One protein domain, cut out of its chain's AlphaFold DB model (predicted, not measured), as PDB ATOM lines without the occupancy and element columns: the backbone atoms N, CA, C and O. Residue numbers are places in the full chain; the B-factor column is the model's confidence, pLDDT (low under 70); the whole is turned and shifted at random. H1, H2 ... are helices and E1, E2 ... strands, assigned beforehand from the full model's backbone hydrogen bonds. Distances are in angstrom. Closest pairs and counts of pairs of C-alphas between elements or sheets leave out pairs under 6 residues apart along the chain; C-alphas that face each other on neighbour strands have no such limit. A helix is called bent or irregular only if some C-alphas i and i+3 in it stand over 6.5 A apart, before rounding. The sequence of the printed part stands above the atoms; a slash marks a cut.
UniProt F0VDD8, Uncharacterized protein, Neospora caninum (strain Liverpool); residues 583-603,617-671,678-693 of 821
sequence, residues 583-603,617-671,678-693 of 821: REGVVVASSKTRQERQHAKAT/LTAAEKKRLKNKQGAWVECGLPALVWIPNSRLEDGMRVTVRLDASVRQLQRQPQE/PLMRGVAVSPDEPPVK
ATOM      1  N   ARG A 583      77.252 -21.771  75.900       92.94
ATOM      2  CA  ARG A 583      76.795 -20.376  75.892       92.94
ATOM      3  C   ARG A 583      77.952 -19.425  76.165       92.94
ATOM      4  O   ARG A 583      78.807 -19.710  76.994       92.94
ATOM      5  N   GLU A 584      77.925 -18.266  75.524       94.50
ATOM      6  CA  GLU A 584      78.750 -17.129  75.932       94.50
ATOM      7  C   GLU A 584      78.195 -16.494  77.210       94.50
ATOM      8  O   GLU A 584      76.978 -16.458  77.420       94.50
ATOM      9  N   GLY A 585      79.078 -15.937  78.034       93.31
ATOM     10  CA  GLY A 585      78.701 -15.171  79.212       93.31
ATOM     11  C   GLY A 585      79.749 -14.145  79.635       93.31
ATOM     12  O   GLY A 585      80.874 -14.142  79.138       93.31
ATOM     13  N   VAL A 586      79.374 -13.270  80.571       93.38
ATOM     14  CA  VAL A 586      80.297 -12.331  81.237       93.38
ATOM     15  C   VAL A 586      80.322 -12.590  82.735       93.38
ATOM     16  O   VAL A 586      79.290 -12.836  83.362       93.38
ATOM     17  N   VAL A 587      81.523 -12.559  83.310       92.00
ATOM     18  CA  VAL A 587      81.763 -12.783  84.736       92.00
ATOM     19  C   VAL A 587      81.245 -11.589  85.533       92.00
ATOM     20  O   VAL A 587      81.799 -10.496  85.476       92.00
ATOM     21  N   VAL A 588      80.182 -11.807  86.302       89.81
ATOM     22  CA  VAL A 588      79.545 -10.790  87.149       89.81
ATOM     23  C   VAL A 588      80.336 -10.576  88.437       89.81
ATOM     24  O   VAL A 588      80.536  -9.443  88.865       89.81
ATOM     25  N   ALA A 589      80.754 -11.670  89.078       87.19
ATOM     26  CA  ALA A 589      81.507 -11.624  90.325       87.19
ATOM     27  C   ALA A 589      82.314 -12.906  90.538       87.19
ATOM     28  O   ALA A 589      81.764 -14.011  90.547       87.19
ATOM     29  N   SER A 590      83.607 -12.741  90.783       87.12
ATOM     30  CA  SER A 590      84.569 -13.804  91.057       87.12
ATOM     31  C   SER A 590      84.971 -13.853  92.535       87.12
ATOM     32  O   SER A 590      84.936 -12.857  93.263       87.12
ATOM     33  N   SER A 591      85.407 -15.022  93.012       82.44
ATOM     34  CA  SER A 591      86.071 -15.120  94.317       82.44
ATOM     35  C   SER A 591      87.459 -14.466  94.305       82.44
ATOM     36  O   SER A 591      87.896 -13.981  95.345       82.44
ATOM     37  N   LYS A 592      88.127 -14.426  93.139       77.69
ATOM     38  CA  LYS A 592      89.477 -13.871  92.950       77.69
ATOM     39  C   LYS A 592      89.488 -12.354  93.160       77.69
ATOM     40  O   LYS A 592      90.069 -11.882  94.135       77.69
ATOM     41  N   THR A 593      88.750 -11.606  92.337       75.25
ATOM     42  CA  THR A 593      88.680 -10.140  92.444       75.25
ATOM     43  C   THR A 593      88.115  -9.704  93.799       75.25
ATOM     44  O   THR A 593      88.508  -8.672  94.342       75.25
ATOM     45  N   ARG A 594      87.263 -10.521  94.435       72.50
ATOM     46  CA  ARG A 594      86.816 -10.286  95.815       72.50
ATOM     47  C   ARG A 594      87.951 -10.371  96.844       72.50
ATOM     48  O   ARG A 594      88.010  -9.506  97.715       72.50
ATOM     49  N   GLN A 595      88.826 -11.374  96.755       69.81
ATOM     50  CA  GLN A 595      89.999 -11.513  97.631       69.81
ATOM     51  C   GLN A 595      90.974 -10.346  97.418       69.81
ATOM     52  O   GLN A 595      91.395  -9.709  98.381       69.81
ATOM     53  N   GLU A 596      91.249  -9.987  96.164       73.06
ATOM     54  CA  GLU A 596      92.121  -8.862  95.796       73.06
ATOM     55  C   GLU A 596      91.589  -7.527  96.343       73.06
ATOM     56  O   GLU A 596      92.315  -6.800  97.023       73.06
ATOM     57  N   ARG A 597      90.289  -7.242  96.169       70.25
ATOM     58  CA  ARG A 597      89.636  -6.063  96.768       70.25
ATOM     59  C   ARG A 597      89.632  -6.091  98.304       70.25
ATOM     60  O   ARG A 597      89.598  -5.026  98.916       70.25
ATOM     61  N   GLN A 598      89.646  -7.264  98.944       66.75
ATOM     62  CA  GLN A 598      89.746  -7.377 100.406       66.75
ATOM     63  C   GLN A 598      91.162  -7.073 100.911       66.75
ATOM     64  O   GLN A 598      91.289  -6.369 101.910       66.75
ATOM     65  N   HIS A 599      92.206  -7.509 100.199       65.31
ATOM     66  CA  HIS A 599      93.585  -7.105 100.492       65.31
ATOM     67  C   HIS A 599      93.803  -5.603 100.242       65.31
ATOM     68  O   HIS A 599      94.323  -4.916 101.116       65.31
ATOM     69  N   ALA A 600      93.328  -5.059  99.116       61.88
ATOM     70  CA  ALA A 600      93.459  -3.631  98.801       61.88
ATOM     71  C   ALA A 600      92.729  -2.711  99.804       61.88
ATOM     72  O   ALA A 600      93.207  -1.621 100.121       61.88
ATOM     73  N   LYS A 601      91.598  -3.161 100.371       58.06
ATOM     74  CA  LYS A 601      90.882  -2.435 101.439       58.06
ATOM     75  C   LYS A 601      91.618  -2.381 102.781       58.06
ATOM     76  O   LYS A 601      91.181  -1.638 103.654       58.06
ATOM     77  N   ALA A 602      92.703  -3.134 102.960       56.16
ATOM     78  CA  ALA A 602      93.565  -3.013 104.134       56.16
ATOM     79  C   ALA A 602      94.656  -1.933 103.973       56.16
ATOM     80  O   ALA A 602      95.340  -1.633 104.948       56.16
ATOM     81  N   THR A 603      94.838  -1.367 102.769       56.97
ATOM     82  CA  THR A 603      95.992  -0.505 102.446       56.97
ATOM     83  C   THR A 603      95.663   0.935 102.052       56.97
ATOM     84  O   THR A 603      96.522   1.789 102.238       56.97
ATOM     85  N   LEU A 617      73.428  -9.368  93.331       79.75
ATOM     86  CA  LEU A 617      73.474 -10.775  93.764       79.75
ATOM     87  C   LEU A 617      72.631 -11.009  95.032       79.75
ATOM     88  O   LEU A 617      72.665 -10.209  95.978       79.75
ATOM     89  N   THR A 618      71.925 -12.132  95.078       81.88
ATOM     90  CA  THR A 618      71.122 -12.611  96.209       81.88
ATOM     91  C   THR A 618      71.974 -12.953  97.438       81.88
ATOM     92  O   THR A 618      73.205 -13.054  97.384       81.88
ATOM     93  N   ALA A 619      71.319 -13.160  98.585       79.19
ATOM     94  CA  ALA A 619      71.985 -13.615  99.805       79.19
ATOM     95  C   ALA A 619      72.648 -14.998  99.627       79.19
ATOM     96  O   ALA A 619      73.777 -15.193 100.085       79.19
ATOM     97  N   ALA A 620      71.988 -15.919  98.916       80.00
ATOM     98  CA  ALA A 620      72.503 -17.249  98.602       80.00
ATOM     99  C   ALA A 620      73.773 -17.179  97.736       80.00
ATOM    100  O   ALA A 620      74.810 -17.728  98.113       80.00
ATOM    101  N   GLU A 621      73.745 -16.415  96.638       82.62
ATOM    102  CA  GLU A 621      74.898 -16.226  95.746       82.62
ATOM    103  C   GLU A 621      76.089 -15.586  96.476       82.62
ATOM    104  O   GLU A 621      77.227 -16.057  96.368       82.62
ATOM    105  N   LYS A 622      75.825 -14.562  97.304       81.62
ATOM    106  CA  LYS A 622      76.829 -13.878  98.139       81.62
ATOM    107  C   LYS A 622      77.432 -14.776  99.223       81.62
ATOM    108  O   LYS A 622      78.626 -14.632  99.503       81.62
ATOM    109  N   LYS A 623      76.637 -15.669  99.829       81.44
ATOM    110  CA  LYS A 623      77.073 -16.700 100.796       81.44
ATOM    111  C   LYS A 623      77.925 -17.759 100.098       81.44
ATOM    112  O   LYS A 623      78.999 -18.108 100.576       81.44
ATOM    113  N   ARG A 624      77.507 -18.210  98.917       83.25
ATOM    114  CA  ARG A 624      78.225 -19.220  98.131       83.25
ATOM    115  C   ARG A 624      79.591 -18.716  97.651       83.25
ATOM    116  O   ARG A 624      80.566 -19.438  97.809       83.25
ATOM    117  N   LEU A 625      79.682 -17.447  97.239       82.44
ATOM    118  CA  LEU A 625      80.932 -16.741  96.902       82.44
ATOM    119  C   LEU A 625      81.808 -16.373  98.128       82.44
ATOM    120  O   LEU A 625      82.884 -15.806  97.967       82.44
ATOM    121  N   LYS A 626      81.350 -16.606  99.368       78.56
ATOM    122  CA  LYS A 626      82.223 -16.598 100.564       78.56
ATOM    123  C   LYS A 626      82.762 -17.998 100.863       78.56
ATOM    124  O   LYS A 626      83.904 -18.137 101.273       78.56
ATOM    125  N   ASN A 627      81.921 -19.015 100.678       81.50
ATOM    126  CA  ASN A 627      82.181 -20.375 101.147       81.50
ATOM    127  C   ASN A 627      82.853 -21.282 100.099       81.50
ATOM    128  O   ASN A 627      83.293 -22.371 100.455       81.50
ATOM    129  N   LYS A 628      82.877 -20.895  98.815       82.81
ATOM    130  CA  LYS A 628      83.473 -21.669  97.713       82.81
ATOM    131  C   LYS A 628      84.191 -20.755  96.720       82.81
ATOM    132  O   LYS A 628      83.712 -19.661  96.427       82.81
ATOM    133  N   GLN A 629      85.309 -21.237  96.179       85.25
ATOM    134  CA  GLN A 629      86.043 -20.581  95.098       85.25
ATOM    135  C   GLN A 629      85.330 -20.821  93.755       85.25
ATOM    136  O   GLN A 629      84.828 -21.920  93.501       85.25
ATOM    137  N   GLY A 630      85.254 -19.795  92.913       88.31
ATOM    138  CA  GLY A 630      84.488 -19.819  91.666       88.31
ATOM    139  C   GLY A 630      83.947 -18.444  91.278       88.31
ATOM    140  O   GLY A 630      84.302 -17.431  91.886       88.31
ATOM    141  N   ALA A 631      83.081 -18.418  90.270       90.88
ATOM    142  CA  ALA A 631      82.501 -17.199  89.725       90.88
ATOM    143  C   ALA A 631      81.016 -17.360  89.364       90.88
ATOM    144  O   ALA A 631      80.544 -18.453  89.039       90.88
ATOM    145  N   TRP A 632      80.298 -16.238  89.394       91.50
ATOM    146  CA  TRP A 632      78.956 -16.085  88.835       91.50
ATOM    147  C   TRP A 632      79.046 -15.458  87.444       91.50
ATOM    148  O   TRP A 632      79.704 -14.429  87.279       91.50
ATOM    149  N   VAL A 633      78.382 -16.063  86.457       92.19
ATOM    150  CA  VAL A 633      78.445 -15.658  85.045       92.19
ATOM    151  C   VAL A 633      77.040 -15.442  84.481       92.19
ATOM    152  O   VAL A 633      76.147 -16.278  84.645       92.19
ATOM    153  N   GLU A 634      76.839 -14.310  83.809       92.38
ATOM    154  CA  GLU A 634      75.606 -13.989  83.089       92.38
ATOM    155  C   GLU A 634      75.655 -14.584  81.673       92.38
ATOM    156  O   GLU A 634      76.288 -14.029  80.780       92.38
ATOM    157  N   CYS A 635      74.963 -15.709  81.463       91.69
ATOM    158  CA  CYS A 635      74.914 -16.428  80.177       91.69
ATOM    159  C   CYS A 635      73.609 -16.179  79.383       91.69
ATOM    160  O   CYS A 635      73.176 -17.020  78.590       91.69
ATOM    161  N   GLY A 636      72.892 -15.083  79.657       87.88
ATOM    162  CA  GLY A 636      71.602 -14.760  79.016       87.88
ATOM    163  C   GLY A 636      70.419 -15.663  79.413       87.88
ATOM    164  O   GLY A 636      69.320 -15.526  78.866       87.88
ATOM    165  N   LEU A 637      70.631 -16.582  80.358       88.31
ATOM    166  CA  LEU A 637      69.620 -17.467  80.944       88.31
ATOM    167  C   LEU A 637      68.736 -16.726  81.976       88.31
ATOM    168  O   LEU A 637      69.027 -15.582  82.328       88.31
ATOM    169  N   PRO A 638      67.638 -17.337  82.470       84.44
ATOM    170  CA  PRO A 638      66.797 -16.737  83.516       84.44
ATOM    171  C   PRO A 638      67.492 -16.526  84.874       84.44
ATOM    172  O   PRO A 638      67.018 -15.713  85.664       84.44
ATOM    173  N   ALA A 639      68.583 -17.249  85.146       85.88
ATOM    174  CA  ALA A 639      69.386 -17.163  86.366       85.88
ATOM    175  C   ALA A 639      70.889 -17.172  86.030       85.88
ATOM    176  O   ALA A 639      71.281 -17.563  84.925       85.88
ATOM    177  N   LEU A 640      71.730 -16.745  86.979       89.75
ATOM    178  CA  LEU A 640      73.186 -16.759  86.823       89.75
ATOM    179  C   LEU A 640      73.741 -18.187  86.895       89.75
ATOM    180  O   LEU A 640      73.286 -19.014  87.686       89.75
ATOM    181  N   VAL A 641      74.764 -18.461  86.086       91.25
ATOM    182  CA  VAL A 641      75.464 -19.750  86.077       91.25
ATOM    183  C   VAL A 641      76.631 -19.686  87.056       91.25
ATOM    184  O   VAL A 641      77.416 -18.738  87.036       91.25
ATOM    185  N   TRP A 642      76.767 -20.702  87.910       91.94
ATOM    186  CA  TRP A 642      77.955 -20.863  88.746       91.94
ATOM    187  C   TRP A 642      79.024 -21.699  88.052       91.94
ATOM    188  O   TRP A 642      78.772 -22.857  87.707       91.94
ATOM    189  N   ILE A 643      80.241 -21.163  87.993       91.31
ATOM    190  CA  ILE A 643      81.438 -21.891  87.568       91.31
ATOM    191  C   ILE A 643      82.328 -22.147  88.800       91.31
ATOM    192  O   ILE A 643      82.735 -21.191  89.465       91.31
ATOM    193  N   PRO A 644      82.621 -23.411  89.168       87.38
ATOM    194  CA  PRO A 644      83.499 -23.731  90.294       87.38
ATOM    195  C   PRO A 644      84.980 -23.496  89.955       87.38
ATOM    196  O   PRO A 644      85.381 -23.625  88.804       87.38
ATOM    197  N   ASN A 645      85.801 -23.211  90.972       69.50
ATOM    198  CA  ASN A 645      87.277 -23.232  90.924       69.50
ATOM    199  C   ASN A 645      87.940 -22.334  89.849       69.50
ATOM    200  O   ASN A 645      89.132 -22.452  89.569       69.50
ATOM    201  N   SER A 646      87.183 -21.416  89.252       69.75
ATOM    202  CA  SER A 646      87.597 -20.624  88.095       69.75
ATOM    203  C   SER A 646      88.546 -19.476  88.460       69.75
ATOM    204  O   SER A 646      88.183 -18.613  89.263       69.75
ATOM    205  N   ARG A 647      89.711 -19.382  87.799       80.25
ATOM    206  CA  ARG A 647      90.673 -18.255  87.906       80.25
ATOM    207  C   ARG A 647      90.223 -16.984  87.152       80.25
ATOM    208  O   ARG A 647      91.054 -16.259  86.615       80.25
ATOM    209  N   LEU A 648      88.917 -16.750  87.078       86.00
ATOM    210  CA  LEU A 648      88.299 -15.664  86.319       86.00
ATOM    211  C   LEU A 648      88.230 -14.367  87.132       86.00
ATOM    212  O   LEU A 648      88.196 -14.408  88.363       86.00
ATOM    213  N   GLU A 649      88.167 -13.238  86.431       86.38
ATOM    214  CA  GLU A 649      88.067 -11.885  86.989       86.38
ATOM    215  C   GLU A 649      86.746 -11.221  86.583       86.38
ATOM    216  O   GLU A 649      86.149 -11.565  85.560       86.38
ATOM    217  N   ASP A 650      86.286 -10.268  87.395       87.44
ATOM    218  CA  ASP A 650      85.046  -9.526  87.150       87.44
ATOM    219  C   ASP A 650      85.113  -8.780  85.793       87.44
ATOM    220  O   ASP A 650      86.057  -8.037  85.529       87.44
ATOM    221  N   GLY A 651      84.104  -8.955  84.934       86.31
ATOM    222  CA  GLY A 651      84.011  -8.333  83.606       86.31
ATOM    223  C   GLY A 651      84.580  -9.151  82.437       86.31
ATOM    224  O   GLY A 651      84.318  -8.802  81.288       86.31
ATOM    225  N   MET A 652      85.295 -10.257  82.679       89.25
ATOM    226  CA  MET A 652      85.795 -11.121  81.596       89.25
ATOM    227  C   MET A 652      84.653 -11.773  80.799       89.25
ATOM    228  O   MET A 652      83.680 -12.259  81.385       89.25
ATOM    229  N   ARG A 653      84.798 -11.848  79.467       92.12
ATOM    230  CA  ARG A 653      83.932 -12.654  78.591       92.12
ATOM    231  C   ARG A 653      84.456 -14.091  78.536       92.12
ATOM    232  O   ARG A 653      85.656 -14.313  78.399       92.12
ATOM    233  N   VAL A 654      83.555 -15.066  78.646       92.69
ATOM    234  CA  VAL A 654      83.889 -16.495  78.708       92.69
ATOM    235  C   VAL A 654      82.898 -17.358  77.933       92.69
ATOM    236  O   VAL A 654      81.691 -17.117  77.963       92.69
ATOM    237  N   THR A 655      83.409 -18.421  77.312       94.19
ATOM    238  CA  THR A 655      82.598 -19.520  76.782       94.19
ATOM    239  C   THR A 655      82.351 -20.535  77.896       94.19
ATOM    240  O   THR A 655      83.281 -20.983  78.569       94.19
ATOM    241  N   VAL A 656      81.087 -20.891  78.121       93.00
ATOM    242  CA  VAL A 656      80.651 -21.769  79.212       93.00
ATOM    243  C   VAL A 656      79.973 -23.004  78.635       93.00
ATOM    244  O   VAL A 656      78.963 -22.896  77.940       93.00
ATOM    245  N   ARG A 657      80.500 -24.186  78.963       92.25
ATOM    246  CA  ARG A 657      79.822 -25.469  78.762       92.25
ATOM    247  C   ARG A 657      78.901 -25.715  79.956       92.25
ATOM    248  O   ARG A 657      79.348 -25.636  81.096       92.25
ATOM    249  N   LEU A 658      77.618 -25.944  79.714       91.00
ATOM    250  CA  LEU A 658      76.594 -26.051  80.757       91.00
ATOM    251  C   LEU A 658      76.343 -27.510  81.149       91.00
ATOM    252  O   LEU A 658      76.290 -28.382  80.282       91.00
ATOM    253  N   ASP A 659      76.117 -27.763  82.441       87.50
ATOM    254  CA  ASP A 659      75.735 -29.092  82.931       87.50
ATOM    255  C   ASP A 659      74.411 -29.534  82.266       87.50
ATOM    256  O   ASP A 659      73.464 -28.747  82.155       87.50
ATOM    257  N   ALA A 660      74.290 -30.813  81.889       80.00
ATOM    258  CA  ALA A 660      73.096 -31.352  81.219       80.00
ATOM    259  C   ALA A 660      71.785 -31.150  82.018       80.00
ATOM    260  O   ALA A 660      70.697 -31.060  81.441       80.00
ATOM    261  N   SER A 661      71.889 -31.011  83.343       78.56
ATOM    262  CA  SER A 661      70.787 -30.672  84.249       78.56
ATOM    263  C   SER A 661      70.157 -29.305  83.948       78.56
ATOM    264  O   SER A 661      68.934 -29.174  84.010       78.56
ATOM    265  N   VAL A 662      70.945 -28.298  83.545       81.19
ATOM    266  CA  VAL A 662      70.474 -26.919  83.296       81.19
ATOM    267  C   VAL A 662      69.405 -26.873  82.201       81.19
ATOM    268  O   VAL A 662      68.473 -26.073  82.284       81.19
ATOM    269  N   ARG A 663      69.454 -27.794  81.230       78.88
ATOM    270  CA  ARG A 663      68.429 -27.960  80.186       78.88
ATOM    271  C   ARG A 663      67.035 -28.244  80.752       78.88
ATOM    272  O   ARG A 663      66.037 -27.796  80.192       78.88
ATOM    273  N   GLN A 664      66.960 -29.006  81.842       74.44
ATOM    274  CA  GLN A 664      65.699 -29.321  82.518       74.44
ATOM    275  C   GLN A 664      65.208 -28.096  83.302       74.44
ATOM    276  O   GLN A 664      64.052 -27.701  83.159       74.44
ATOM    277  N   LEU A 665      66.120 -27.422  84.014       74.50
ATOM    278  CA  LEU A 665      65.839 -26.200  84.780       74.50
ATOM    279  C   LEU A 665      65.365 -25.029  83.897       74.50
ATOM    280  O   LEU A 665      64.539 -24.229  84.318       74.50
ATOM    281  N   GLN A 666      65.855 -24.931  82.655       74.25
ATOM    282  CA  GLN A 666      65.389 -23.934  81.685       74.25
ATOM    283  C   GLN A 666      63.967 -24.235  81.173       74.25
ATOM    284  O   GLN A 666      63.212 -23.311  80.875       74.25
ATOM    285  N   ARG A 667      63.599 -25.519  81.057       69.19
ATOM    286  CA  ARG A 667      62.281 -25.968  80.571       69.19
ATOM    287  C   ARG A 667      61.191 -25.935  81.636       69.19
ATOM    288  O   ARG A 667      60.025 -25.797  81.283       69.19
ATOM    289  N   GLN A 668      61.564 -26.062  82.906       64.38
ATOM    290  CA  GLN A 668      60.670 -25.932  84.053       64.38
ATOM    291  C   GLN A 668      61.040 -24.673  84.852       64.38
ATOM    292  O   GLN A 668      61.690 -24.782  85.893       64.38
ATOM    293  N   PRO A 669      60.648 -23.464  84.389       57.28
ATOM    294  CA  PRO A 669      60.682 -22.279  85.234       57.28
ATOM    295  C   PRO A 669      59.748 -22.528  86.425       57.28
ATOM    296  O   PRO A 669      58.528 -22.536  86.278       57.28
ATOM    297  N   GLN A 670      60.362 -22.805  87.573       55.88
ATOM    298  CA  GLN A 670      59.741 -23.312  88.793       55.88
ATOM    299  C   GLN A 670      58.447 -22.561  89.152       55.88
ATOM    300  O   GLN A 670      58.453 -21.337  89.315       55.88
ATOM    301  N   GLU A 671      57.342 -23.298  89.301       50.12
ATOM    302  CA  GLU A 671      56.102 -22.736  89.839       50.12
ATOM    303  C   GLU A 671      56.340 -22.199  91.257       50.12
ATOM    304  O   GLU A 671      57.167 -22.722  92.006       50.12
ATOM    305  N   PRO A 678      66.751 -23.618  91.519       72.94
ATOM    306  CA  PRO A 678      67.734 -24.666  91.316       72.94
ATOM    307  C   PRO A 678      68.975 -24.115  90.611       72.94
ATOM    308  O   PRO A 678      68.916 -23.500  89.544       72.94
ATOM    309  N   LEU A 679      70.120 -24.341  91.249       82.81
ATOM    310  CA  LEU A 679      71.406 -23.782  90.861       82.81
ATOM    311  C   LEU A 679      71.830 -24.226  89.453       82.81
ATOM    312  O   LEU A 679      72.214 -25.381  89.255       82.81
ATOM    313  N   MET A 680      71.893 -23.275  88.522       87.75
ATOM    314  CA  MET A 680      72.526 -23.485  87.221       87.75
ATOM    315  C   MET A 680      74.053 -23.566  87.367       87.75
ATOM    316  O   MET A 680      74.669 -22.813  88.129       87.75
ATOM    317  N   ARG A 681      74.671 -24.495  86.635       90.06
ATOM    318  CA  ARG A 681      76.107 -24.795  86.690       90.06
ATOM    319  C   ARG A 681      76.703 -24.945  85.295       90.06
ATOM    320  O   ARG A 681      75.992 -25.242  84.335       90.06
ATOM    321  N   GLY A 682      78.006 -24.724  85.215       91.19
ATOM    322  CA  GLY A 682      78.795 -25.013  84.031       91.19
ATOM    323  C   GLY A 682      80.290 -24.909  84.305       91.19
ATOM    324  O   GLY A 682      80.727 -24.563  85.407       91.19
ATOM    325  N   VAL A 683      81.068 -25.181  83.266       91.31
ATOM    326  CA  VAL A 683      82.529 -25.133  83.236       91.31
ATOM    327  C   VAL A 683      82.950 -24.090  82.200       91.31
ATOM    328  O   VAL A 683      82.403 -24.052  81.099       91.31
ATOM    329  N   ALA A 684      83.910 -23.227  82.541       91.38
ATOM    330  CA  ALA A 684      84.527 -22.335  81.560       91.38
ATOM    331  C   ALA A 684      85.451 -23.157  80.647       91.38
ATOM    332  O   ALA A 684      86.307 -23.887  81.145       91.38
ATOM    333  N   VAL A 685      85.263 -23.043  79.335       91.06
ATOM    334  CA  VAL A 685      85.979 -23.817  78.305       91.06
ATOM    335  C   VAL A 685      86.693 -22.888  77.323       91.06
ATOM    336  O   VAL A 685      86.495 -21.673  77.350       91.06
ATOM    337  N   SER A 686      87.528 -23.451  76.444       90.00
ATOM    338  CA  SER A 686      88.105 -22.681  75.336       90.00
ATOM    339  C   SER A 686      87.000 -22.197  74.381       90.00
ATOM    340  O   SER A 686      86.102 -22.985  74.072       90.00
ATOM    341  N   PRO A 687      87.071 -20.964  73.840       89.75
ATOM    342  CA  PRO A 687      86.193 -20.526  72.750       89.75
ATOM    343  C   PRO A 687      86.334 -21.368  71.467       89.75
ATOM    344  O   PRO A 687      85.443 -21.342  70.624       89.75
ATOM    345  N   ASP A 688      87.412 -22.149  71.328       88.38
ATOM    346  CA  ASP A 688      87.606 -23.099  70.222       88.38
ATOM    347  C   ASP A 688      86.948 -24.470  70.472       88.38
ATOM    348  O   ASP A 688      86.881 -25.306  69.571       88.38
ATOM    349  N   GLU A 689      86.422 -24.728  71.676       87.31
ATOM    350  CA  GLU A 689      85.782 -26.008  71.999       87.31
ATOM    351  C   GLU A 689      84.464 -26.256  71.225       87.31
ATOM    352  O   GLU A 689      84.320 -27.351  70.670       87.31
ATOM    353  N   PRO A 690      83.520 -25.295  71.104       88.44
ATOM    354  CA  PRO A 690      82.286 -25.493  70.338       88.44
ATOM    355  C   PRO A 690      82.486 -25.884  68.854       88.44
ATOM    356  O   PRO A 690      81.833 -26.846  68.429       88.44
ATOM    357  N   PRO A 691      83.370 -25.243  68.054       85.62
ATOM    358  CA  PRO A 691      83.596 -25.663  66.669       85.62
ATOM    359  C   PRO A 691      84.365 -26.986  66.564       85.62
ATOM    360  O   PRO A 691      84.003 -27.831  65.741       85.62
ATOM    361  N   VAL A 692      85.386 -27.209  67.402       84.75
ATOM    362  CA  VAL A 692      86.241 -28.405  67.303       84.75
ATOM    363  C   VAL A 692      85.534 -29.659  67.821       84.75
ATOM    364  O   VAL A 692      85.545 -30.677  67.135       84.75
ATOM    365  N   LYS A 693      84.882 -29.615  68.993       83.12
ATOM    366  CA  LYS A 693      84.208 -30.796  69.569       83.12
ATOM    367  C   LYS A 693      82.799 -31.023  69.021       83.12
ATOM    368  O   LYS A 693      82.412 -32.176  68.846       83.12
TER     369      LYS A 693
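What this domain is: This is residues 583 to 603, 617 to 671 and 678 to 693 of the 821 residues of an uncharacterized protein of Neospora caninum (strain Liverpool) (UniProt F0VDD8). Five antiparallel strands make a small sheet that curls like part of a barrel and bends back on itself, with its edge strands E3 and E5 brought close together. H2 covers part of it over E2, H3 and H4 lie out at the periphery, and the end of H1 with its tail, residues 596 to 603, sticks out as an arm. The 92 printed residues include four named helices and five named strands, in the order E1 H1 H2 E2 E3 E4 H3 E5 H4, and the sheet's order is E3 E2 E1 E4 E5. The class is mixed, helices and strands. The whole is compact, with a radius of gyration of the C-alphas of 14.1 A, and flat, spanning 46 by 38 by 18 A.

How they stand to each other: The strongly twisted sheet runs E3, residues 641 to 644, E2, 630 to 634, E1, 583 to 590, E4, 653 to 658, and E5, 682 to 685. It is a folded sheet, one sheet bent back into two leaves that face each other: E3 and E2 face E4 and E5, with E1 as the hinge. E1 bends by 54 degrees at residue 586, and its pairing is staggered: residues 583 to 586 pair with E4 and 586 to 590 with E2. N 585 and O 654 are 2.9 A apart, and N 588 and O 632 are 2.8 A apart, both within hydrogen-bond range. The hairpin E2 and E3 has N 633 and O 641 within range at 2.9 A; E4 and E5 have N 683 and O 657 at 2.8 A. The closest C-alphas of E3 and E5, those of Ile 643 and Gly 682, are 5.4 A apart. H2, residues 619 to 627, is on the sheet at a height over the sheet of 9.8 A. It runs along the strands, at 4 degrees to E2 on the local plane. H1, residues 591 to 600, only grazes the sheet with residues 591 to 593. H1 and H2 are close but not clearly touching, about perpendicular at 76 degrees; their closest C-alphas, those of Ser 591 and Leu 625, are 6.0 A apart. H4, residues 689 to 693, only grazes the sheet with residues 689 to 690. H3, residues 662 to 667, is not on the sheet. In H1, H2, H3 and H4 every O i to N i+4 pair is within hydrogen-bond range.

Where its parts are: E1 measures 18.3 A from C-alpha 583 at (76.795, -20.376, 75.892) to C-alpha 590. E4 measures 15.4 A, H1 14.4 A, E2 13.7 A and H2 12.3 A. H4 ends at C-alpha 693 at (84.208, -30.796, 69.569).

The domain as a whole: The C-alphas of Thr 603 and Arg 667, the two farthest apart, are 47.6 A apart. Residues 604 to 616 and 672 to 677 are not printed; the gaps across these cuts are 26.2 A and 11.9 A. Of the links that are printed whole, none is long. The mean pLDDT of the printed part is 82.1, with residues 595, 598 to 603, 645 to 646 and 667 to 671 under 70.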